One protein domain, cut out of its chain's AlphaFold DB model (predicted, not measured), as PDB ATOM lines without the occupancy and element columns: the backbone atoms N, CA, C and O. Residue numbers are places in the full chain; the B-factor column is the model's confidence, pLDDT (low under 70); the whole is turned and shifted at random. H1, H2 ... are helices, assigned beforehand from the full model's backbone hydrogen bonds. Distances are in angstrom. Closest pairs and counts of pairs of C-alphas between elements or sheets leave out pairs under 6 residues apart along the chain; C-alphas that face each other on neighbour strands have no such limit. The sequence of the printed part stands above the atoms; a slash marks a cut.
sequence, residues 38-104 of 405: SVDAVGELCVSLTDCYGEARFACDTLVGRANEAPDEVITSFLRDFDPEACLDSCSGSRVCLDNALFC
ATOM      1  N   SER A  38      52.567  39.038  38.219       71.62
ATOM      2  CA  SER A  38      51.133  38.816  37.991       71.62
ATOM      3  C   SER A  38      50.472  37.999  39.090       71.62
ATOM      4  O   SER A  38      49.364  38.321  39.506       71.62
ATOM      5  N   VAL A  39      51.117  36.919  39.537       75.62
ATOM      6  CA  VAL A  39      50.528  36.033  40.547       75.62
ATOM      7  C   VAL A  39      50.482  36.734  41.902       75.62
ATOM      8  O   VAL A  39      49.508  36.552  42.627       75.62
ATOM      9  N   ASP A  40      51.463  37.585  42.196       88.56
ATOM     10  CA  ASP A  40      51.474  38.407  43.404       88.56
ATOM     11  C   ASP A  40      50.317  39.426  43.386       88.56
ATOM     12  O   ASP A  40      49.521  39.445  44.322       88.56
ATOM     13  N   ALA A  41      50.117  40.168  42.287       92.75
ATOM     14  CA  ALA A  41      49.013  41.133  42.166       92.75
ATOM     15  C   ALA A  41      47.621  40.478  42.266       92.75
ATOM     16  O   ALA A  41      46.741  40.964  42.979       92.75
ATOM     17  N   VAL A  42      47.409  39.346  41.580       95.19
ATOM     18  CA  VAL A  42      46.139  38.599  41.667       95.19
ATOM     19  C   VAL A  42      45.952  37.971  43.049       95.19
ATOM     20  O   VAL A  42      44.828  37.908  43.549       95.19
ATOM     21  N   GLY A  43      47.039  37.525  43.683       94.50
ATOM     22  CA  GLY A  43      47.028  37.002  45.044       94.50
ATOM     23  C   GLY A  43      46.603  38.057  46.062       94.50
ATOM     24  O   GLY A  43      45.691  37.806  46.848       94.50
ATOM     25  N   GLU A  44      47.203  39.247  46.014       95.12
ATOM     26  CA  GLU A  44      46.853  40.379  46.882       95.12
ATOM     27  C   GLU A  44      45.409  40.841  46.666       95.12
ATOM     28  O   GLU A  44      44.661  41.011  47.634       95.12
ATOM     29  N   LEU A  45      44.982  40.960  45.403       96.06
ATOM     30  CA  LEU A  45      43.597  41.280  45.065       96.06
ATOM     31  C   LEU A  45      42.631  40.243  45.639       96.06
ATOM     32  O   LEU A  45      41.605  40.610  46.213       96.06
ATOM     33  N   CYS A  46      42.963  38.956  45.525       96.06
ATOM     34  CA  CYS A  46      42.124  37.918  46.095       96.06
ATOM     35  C   CYS A  46      42.021  38.023  47.615       96.06
ATOM     36  O   CYS A  46      40.912  37.966  48.132       96.06
ATOM     37  N   VAL A  47      43.140  38.196  48.327       95.06
ATOM     38  CA  VAL A  47      43.115  38.331  49.792       95.06
ATOM     39  C   VAL A  47      42.187  39.475  50.197       95.06
ATOM     40  O   VAL A  47      41.298  39.264  51.017       95.06
ATOM     41  N   SER A  48      42.295  40.638  49.546       94.81
ATOM     42  CA  SER A  48      41.396  41.768  49.818       94.81
ATOM     43  C   SER A  48      39.922  41.423  49.546       94.81
ATOM     44  O   SER A  48      39.047  41.728  50.358       94.81
ATOM     45  N   LEU A  49      39.621  40.729  48.443       95.12
ATOM     46  CA  LEU A  49      38.260  40.286  48.114       95.12
ATOM     47  C   LEU A  49      37.706  39.259  49.109       95.12
ATOM     48  O   LEU A  49      36.539  39.346  49.494       95.12
ATOM     49  N   THR A  50      38.517  38.289  49.523       94.69
ATOM     50  CA  THR A  50      38.145  37.265  50.502       94.69
ATOM     51  C   THR A  50      37.928  37.881  51.881       94.69
ATOM     52  O   THR A  50      36.945  37.535  52.535       94.69
ATOM     53  N   ASP A  51      38.771  38.826  52.296       92.81
ATOM     54  CA  ASP A  51      38.616  39.541  53.563       92.81
ATOM     55  C   ASP A  51      37.336  40.388  53.571       92.81
ATOM     56  O   ASP A  51      36.601  40.388  54.556       92.81
ATOM     57  N   CYS A  52      37.032  41.065  52.459       93.44
ATOM     58  CA  CYS A  52      35.851  41.918  52.335       93.44
ATOM     59  C   CYS A  52      34.540  41.132  52.192       93.44
ATOM     60  O   CYS A  52      33.552  41.449  52.850       93.44
ATOM     61  N   TYR A  53      34.499  40.125  51.318       91.06
ATOM     62  CA  TYR A  53      33.247  39.496  50.876       91.06
ATOM     63  C   TYR A  53      33.158  37.990  51.166       91.06
ATOM     64  O   TYR A  53      32.129  37.367  50.891       91.06
ATOM     65  N   GLY A  54      34.211  37.403  51.733       91.88
ATOM     66  CA  GLY A  54      34.272  36.001  52.123       91.88
ATOM     67  C   GLY A  54      34.723  35.049  51.011       91.88
ATOM     68  O   GLY A  54      34.451  35.228  49.823       91.88
ATOM     69  N   GLU A  55      35.359  33.954  51.432       90.25
ATOM     70  CA  GLU A  55      35.918  32.912  50.554       90.25
ATOM     71  C   GLU A  55      34.844  32.185  49.732       90.25
ATOM     72  O   GLU A  55      35.085  31.753  48.607       90.25
ATOM     73  N   ALA A  56      33.621  32.095  50.268       87.00
ATOM     74  CA  ALA A  56      32.491  31.495  49.564       87.00
ATOM     75  C   ALA A  56      32.114  32.263  48.286       87.00
ATOM     76  O   ALA A  56      31.555  31.665  47.368       87.00
ATOM     77  N   ARG A  57      32.400  33.573  48.236       86.88
ATOM     78  CA  ARG A  57      32.169  34.414  47.060       86.88
ATOM     79  C   ARG A  57      33.411  34.489  46.177       86.88
ATOM     80  O   ARG A  57      33.299  34.312  44.969       86.88
ATOM     81  N   PHE A  58      34.579  34.722  46.774       91.25
ATOM     82  CA  PHE A  58      35.837  34.869  46.044       91.25
ATOM     83  C   PHE A  58      36.867  33.854  46.531       91.25
ATOM     84  O   PHE A  58      37.535  34.057  47.544       91.25
ATOM     85  N   ALA A  59      36.994  32.757  45.780       90.00
ATOM     86  CA  ALA A  59      37.996  31.728  46.021       90.00
ATOM     87  C   ALA A  59      39.288  32.043  45.249       90.00
ATOM     88  O   ALA A  59      39.277  32.114  44.014       90.00
ATOM     89  N   CYS A  60      40.412  32.176  45.961       92.75
ATOM     90  CA  CYS A  60      41.692  32.556  45.351       92.75
ATOM     91  C   CYS A  60      42.194  31.577  44.306       92.75
ATOM     92  O   CYS A  60      42.714  32.012  43.281       92.75
ATOM     93  N   ASP A  61      41.970  30.280  44.503       92.56
ATOM     94  CA  ASP A  61      42.357  29.266  43.522       92.56
ATOM     95  C   ASP A  61      41.700  29.513  42.155       92.56
ATOM     96  O   ASP A  61      42.326  29.288  41.120       92.56
ATOM     97  N   THR A  62      40.470  30.038  42.130       90.81
ATOM     98  CA  THR A  62      39.770  30.378  40.885       90.81
ATOM     99  C   THR A  62      40.390  31.601  40.212       90.81
ATOM    100  O   THR A  62      40.664  31.555  39.014       90.81
ATOM    101  N   LEU A  63      40.631  32.687  40.956       91.81
ATOM    102  CA  LEU A  63      41.204  33.922  40.399       91.81
ATOM    103  C   LEU A  63      42.642  33.705  39.912       91.81
ATOM    104  O   LEU A  63      42.982  34.055  38.782       91.81
ATOM    105  N   VAL A  64      43.466  33.051  40.731       92.88
ATOM    106  CA  VAL A  64      44.847  32.691  40.388       92.88
ATOM    107  C   VAL A  64      44.874  31.668  39.251       92.88
ATOM    108  O   VAL A  64      45.707  31.766  38.353       92.88
ATOM    109  N   GLY A  65      43.949  30.704  39.239       92.06
ATOM    110  CA  GLY A  65      43.783  29.751  38.141       92.06
ATOM    111  C   GLY A  65      43.515  30.449  36.807       92.06
ATOM    112  O   GLY A  65      44.244  30.216  35.844       92.06
ATOM    113  N   ARG A  66      42.551  31.382  36.774       91.38
ATOM    114  CA  ARG A  66      42.263  32.212  35.589       91.38
ATOM    115  C   ARG A  66      43.491  32.996  35.140       91.38
ATOM    116  O   ARG A  66      43.816  32.977  33.957       91.38
ATOM    117  N   ALA A  67      44.212  33.614  36.075       92.44
ATOM    118  CA  ALA A  67      45.434  34.349  35.764       92.44
ATOM    119  C   ALA A  67      46.524  33.466  35.140       92.44
ATOM    120  O   ALA A  67      47.169  33.874  34.181       92.44
ATOM    121  N   ASN A  68      46.695  32.237  35.631       91.44
ATOM    122  CA  ASN A  68      47.677  31.290  35.099       91.44
ATOM    123  C   ASN A  68      47.304  30.727  33.718       91.44
ATOM    124  O   ASN A  68      48.191  30.355  32.946       91.44
ATOM    125  N   GLU A  69      46.010  30.617  33.420       92.94
ATOM    126  CA  GLU A  69      45.495  30.089  32.150       92.94
ATOM    127  C   GLU A  69      45.318  31.173  31.077       92.94
ATOM    128  O   GLU A  69      45.190  30.856  29.889       92.94
ATOM    129  N   ALA A  70      45.330  32.447  31.473       92.31
ATOM    130  CA  ALA A  70      45.104  33.570  30.581       92.31
ATOM    131  C   ALA A  70      46.240  33.761  29.555       92.31
ATOM    132  O   ALA A  70      47.416  33.509  29.839       92.31
ATOM    133  N   PRO A  71      45.925  34.256  28.343       93.62
ATOM    134  CA  PRO A  71      46.943  34.654  27.378       93.62
ATOM    135  C   PRO A  71      47.841  35.776  27.919       93.62
ATOM    136  O   PRO A  71      47.353  36.707  28.561       93.62
ATOM    137  N   ASP A  72      49.131  35.750  27.562       91.00
ATOM    138  CA  ASP A  72      50.125  36.753  27.987       91.00
ATOM    139  C   ASP A  72      49.669  38.207  27.702       91.00
ATOM    140  O   ASP A  72      49.982  39.119  28.466       91.00
ATOM    141  N   GLU A  73      48.909  38.437  26.623       92.62
ATOM    142  CA  GLU A  73      48.347  39.752  26.267       92.62
ATOM    143  C   GLU A  73      47.324  40.256  27.295       92.62
ATOM    144  O   GLU A  73      47.365  41.427  27.675       92.62
ATOM    145  N   VAL A  74      46.457  39.370  27.792       92.56
ATOM    146  CA  VAL A  74      45.431  39.707  28.789       92.56
ATOM    147  C   VAL A  74      46.092  40.024  30.127       92.56
ATOM    148  O   VAL A  74      45.801  41.059  30.721       92.56
ATOM    149  N   ILE A  75      47.054  39.199  30.553       92.25
ATOM    150  CA  ILE A  75      47.823  39.428  31.787       92.25
ATOM    151  C   ILE A  75      48.595  40.749  31.706       92.25
ATOM    152  O   ILE A  75      48.593  41.530  32.651       92.25
ATOM    153  N   THR A  76      49.234  41.030  30.567       90.56
ATOM    154  CA  THR A  76      49.986  42.279  30.378       90.56
ATOM    155  C   THR A  76      49.068  43.499  30.440       90.56
ATOM    156  O   THR A  76      49.461  44.519  31.002       90.56
ATOM    157  N   SER A  77      47.853  43.413  29.884       91.06
ATOM    158  CA  SER A  77      46.868  44.492  30.008       91.06
ATOM    159  C   SER A  77      46.443  44.681  31.460       91.06
ATOM    160  O   SER A  77      46.486  45.803  31.947       91.06
ATOM    161  N   PHE A  78      46.113  43.593  32.165       93.00
ATOM    162  CA  PHE A  78      45.776  43.644  33.587       93.00
ATOM    163  C   PHE A  78      46.882  44.316  34.403       93.00
ATOM    164  O   PHE A  78      46.612  45.299  35.071       93.00
ATOM    165  N   LEU A  79      48.135  43.868  34.292       91.75
ATOM    166  CA  LEU A  79      49.237  44.434  35.079       91.75
ATOM    167  C   LEU A  79      49.527  45.904  34.770       91.75
ATOM    168  O   LEU A  79      50.044  46.619  35.622       91.75
ATOM    169  N   ARG A  80      49.250  46.352  33.544       91.94
ATOM    170  CA  ARG A  80      49.406  47.760  33.171       91.94
ATOM    171  C   ARG A  80      48.333  48.630  33.819       91.94
ATOM    172  O   ARG A  80      48.623  49.771  34.165       91.94
ATOM    173  N   ASP A  81      47.120  48.100  33.914       90.25
ATOM    174  CA  ASP A  81      45.939  48.838  34.350       90.25
ATOM    175  C   ASP A  81      45.654  48.620  35.858       90.25
ATOM    176  O   ASP A  81      44.860  49.347  36.446       90.25
ATOM    177  N   PHE A  82      46.322  47.649  36.495       93.50
ATOM    178  CA  PHE A  82      46.244  47.371  37.928       93.50
ATOM    179  C   PHE A  82      46.963  48.454  38.732       93.50
ATOM    180  O   PHE A  82      48.187  48.595  38.673       93.50
ATOM    181  N   ASP A  83      46.184  49.188  39.515       94.25
ATOM    182  CA  ASP A  83      46.659  50.178  40.470       94.25
ATOM    183  C   ASP A  83      46.431  49.627  41.887       94.25
ATOM    184  O   ASP A  83      45.279  49.530  42.315       94.25
ATOM    185  N   PRO A  84      47.490  49.233  42.620       92.81
ATOM    186  CA  PRO A  84      47.352  48.670  43.958       92.81
ATOM    187  C   PRO A  84      46.626  49.594  44.939       92.81
ATOM    188  O   PRO A  84      45.852  49.096  45.751       92.81
ATOM    189  N   GLU A  85      46.825  50.912  44.856       91.62
ATOM    190  CA  GLU A  85      46.160  51.865  45.756       91.62
ATOM    191  C   GLU A  85      44.656  51.887  45.448       91.62
ATOM    192  O   GLU A  85      43.819  51.700  46.328       91.62
ATOM    193  N   ALA A  86      44.286  51.978  44.168       90.69
ATOM    194  CA  ALA A  86      42.876  51.951  43.774       90.69
ATOM    195  C   ALA A  86      42.200  50.590  44.042       90.69
ATOM    196  O   ALA A  86      41.033  50.539  44.435       90.69
ATOM    197  N   CYS A  87      42.918  49.484  43.827       93.50
ATOM    198  CA  CYS A  87      42.373  48.134  43.915       93.50
ATOM    199  C   CYS A  87      42.382  47.555  45.330       93.50
ATOM    200  O   CYS A  87      41.544  46.710  45.621       93.50
ATOM    201  N   LEU A  88      43.312  47.916  46.212       93.50
ATOM    202  CA  LEU A  88      43.500  47.209  47.489       93.50
ATOM    203  C   LEU A  88      43.110  48.051  48.711       93.50
ATOM    204  O   LEU A  88      42.777  47.477  49.757       93.50
ATOM    205  N   ASP A  89      43.053  49.381  48.588       91.50
ATOM    206  CA  ASP A  89      42.776  50.271  49.726       91.50
ATOM    207  C   ASP A  89      41.324  50.199  50.220       91.50
ATOM    208  O   ASP A  89      41.044  50.553  51.363       91.50
ATOM    209  N   SER A  90      40.396  49.695  49.403       92.38
ATOM    210  CA  SER A  90      38.966  49.614  49.727       92.38
ATOM    211  C   SER A  90      38.331  48.302  49.280       92.38
ATOM    212  O   SER A  90      38.790  47.664  48.331       92.38
ATOM    213  N   CYS A  91      37.231  47.908  49.929       93.69
ATOM    214  CA  CYS A  91      36.467  46.737  49.498       93.69
ATOM    215  C   CYS A  91      35.834  46.964  48.120       93.69
ATOM    216  O   CYS A  91      35.919  46.102  47.240       93.69
ATOM    217  N   SER A  92      35.245  48.146  47.903       91.94
ATOM    218  CA  SER A  92      34.657  48.503  46.613       91.94
ATOM    219  C   SER A  92      35.710  48.601  45.508       91.94
ATOM    220  O   SER A  92      35.450  48.112  44.410       91.94
ATOM    221  N   GLY A  93      36.899  49.141  45.796       93.12
ATOM    222  CA  GLY A  93      38.030  49.188  44.867       93.12
ATOM    223  C   GLY A  93      38.474  47.797  44.418       93.12
ATOM    224  O   GLY A  93      38.552  47.535  43.216       93.12
ATOM    225  N   SER A  94      38.629  46.858  45.358       94.38
ATOM    226  CA  SER A  94      38.967  45.463  45.025       94.38
ATOM    227  C   SER A  94      37.929  44.831  44.111       94.38
ATOM    228  O   SER A  94      38.273  44.164  43.136       94.38
ATOM    229  N   ARG A  95      36.645  45.077  44.380       93.56
ATOM    230  CA  ARG A  95      35.559  44.570  43.538       93.56
ATOM    231  C   ARG A  95      35.556  45.211  42.149       93.56
ATOM    232  O   ARG A  95      35.344  44.508  41.170       93.56
ATOM    233  N   VAL A  96      35.809  46.515  42.038       92.56
ATOM    234  CA  VAL A  96      35.886  47.225  40.747       92.56
ATOM    235  C   VAL A  96      37.018  46.677  39.882       92.56
ATOM    236  O   VAL A  96      36.834  46.529  38.681       92.56
ATOM    237  N   CYS A  97      38.148  46.283  40.468       93.94
ATOM    238  CA  CYS A  97      39.258  45.704  39.706       93.94
ATOM    239  C   CYS A  97      38.971  44.304  39.129       93.94
ATOM    240  O   CYS A  97      39.733  43.824  38.287       93.94
ATOM    241  N   LEU A  98      37.858  43.666  39.515       93.69
ATOM    242  CA  LEU A  98      37.331  42.488  38.816       93.69
ATOM    243  C   LEU A  98      36.705  42.835  37.465       93.69
ATOM    244  O   LEU A  98      36.547  41.946  36.631       93.69
ATOM    245  N   ASP A  99      36.407  44.111  37.214       94.06
ATOM    246  CA  ASP A  99      35.970  44.610  35.912       94.06
ATOM    247  C   ASP A  99      37.143  44.747  34.925       94.06
ATOM    248  O   ASP A  99      37.398  45.775  34.299       94.06
ATOM    249  N   ASN A 100      37.922  43.676  34.832       93.56
ATOM    250  CA  ASN A 100      39.047  43.517  33.939       93.56
ATOM    251  C   ASN A 100      38.838  42.232  33.141       93.56
ATOM    252  O   ASN A 100      38.415  41.223  33.705       93.56
ATOM    253  N   ALA A 101      39.191  42.234  31.855       92.44
ATOM    254  CA  ALA A 101      39.022  41.082  30.962       92.44
ATOM    255  C   ALA A 101      39.697  39.786  31.458       92.44
ATOM    256  O   ALA A 101      39.377  38.705  30.975       92.44
ATOM    257  N   LEU A 102      40.633  39.882  32.409       93.88
ATOM    258  CA  LEU A 102      41.208  38.726  33.090       93.88
ATOM    259  C   LEU A 102      40.201  37.976  33.982       93.88
ATOM    260  O   LEU A 102      40.301  36.757  34.137       93.88
ATOM    261  N   PHE A 103      39.255  38.693  34.588       93.88
ATOM    262  CA  PHE A 103      38.343  38.169  35.606       93.88
ATOM    263  C   PHE A 103      36.879  38.212  35.196       93.88
ATOM    264  O   PHE A 103      36.131  37.326  35.605       93.88
ATOM    265  N   CYS A 104      36.473  39.204  34.413       94.56
ATOM    266  CA  CYS A 104      35.093  39.347  33.996       94.56
ATOM    267  C   CYS A 104      34.747  38.418  32.823       94.56
ATOM    268  O   CYS A 104      35.596  37.925  32.080       94.56
TER     269      CYS A 104
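This is residues 38 to 104 of the 405 residues of an uncharacterized protein of Polyangiaceae bacterium (UniProt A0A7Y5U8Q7). One long helix, H1, has the rest of the printed part looped round it in an arc. H2 folds back beside H1, H3 turns past the end where H1 begins, and the two short helices H4 and H5 pack on H1 on the side away from H2. The printed part has 67 residues with five named helices, in the order H1, H2, H3, H4, H5, and no named strand; the class is all helix. The whole is compact, with a radius of gyration of the C-alphas of 10.7 A, and rounded, spanning 29 by 23 by 19 A.

Find C-alpha 38 at (51.133, 38.816, 37.991); from there H1 runs through residues 38 to 53, 22.1 A, to C-alpha 53 at (33.247, 39.496, 50.876). Next look at residues 60 to 69, where H2 measures 14.0 A, and at residues 72 to 81, where H3 measures 14.3 A. H4 follows in residues 84 to 88. H5 holds residues 91 to 96 and ends at C-alpha 96, (35.886, 47.225, 40.747). Residues 97 to 104 hold no named helix.

Begin with H1, the hub, which touches the four other helices. H1 and H2 form a helical hairpin: they touch at a shallow tilt of 28 degrees, opposite ways, and their closest C-alphas, of Cys 46 and Cys 60, are 5.4 A apart. With residues 38 to 41 alone H1 only just touches H3, with 3 pairs of C-alphas within 8 A; the closest, of Ser 38 and Leu 79, are 6.6 A apart, and the two helices run the same way at a steep tilt of 60 degrees. H1 touches H4 with residues 41 to 48 alone; the closest C-alphas, of Ser 48 and Leu 88, are 6.3 A apart. H1 touches H5 with residues 45 to 52 alone, at a steep tilt of 53 degrees, opposite ways; the C-alphas of Cys 52 and Cys 91 come closest, at 5.6 A. H4 and H5 touch only at the corner by their link, where the C-alphas of Cys 87 and Ser 94 are 4.5 A apart. H2 and H3 are close but not clearly touching, with the C-alphas of Ala 67 and Ile 75 closest at 6.9 A. H2 is apart from H4 and H5, and H3 is apart from H4 and H5. In H1, H2, H3, H4 and H5 every O i to N i+4 pair is within hydrogen-bond range.

The two C-alphas farthest apart, of Gly 54 and Glu 73, are 29.7 A from each other. The printed part has no cut and no long link: H1 to H2 is short, and the three later links are tight. The mean pLDDT of the printed part is 92.0, and no printed residue is under 70.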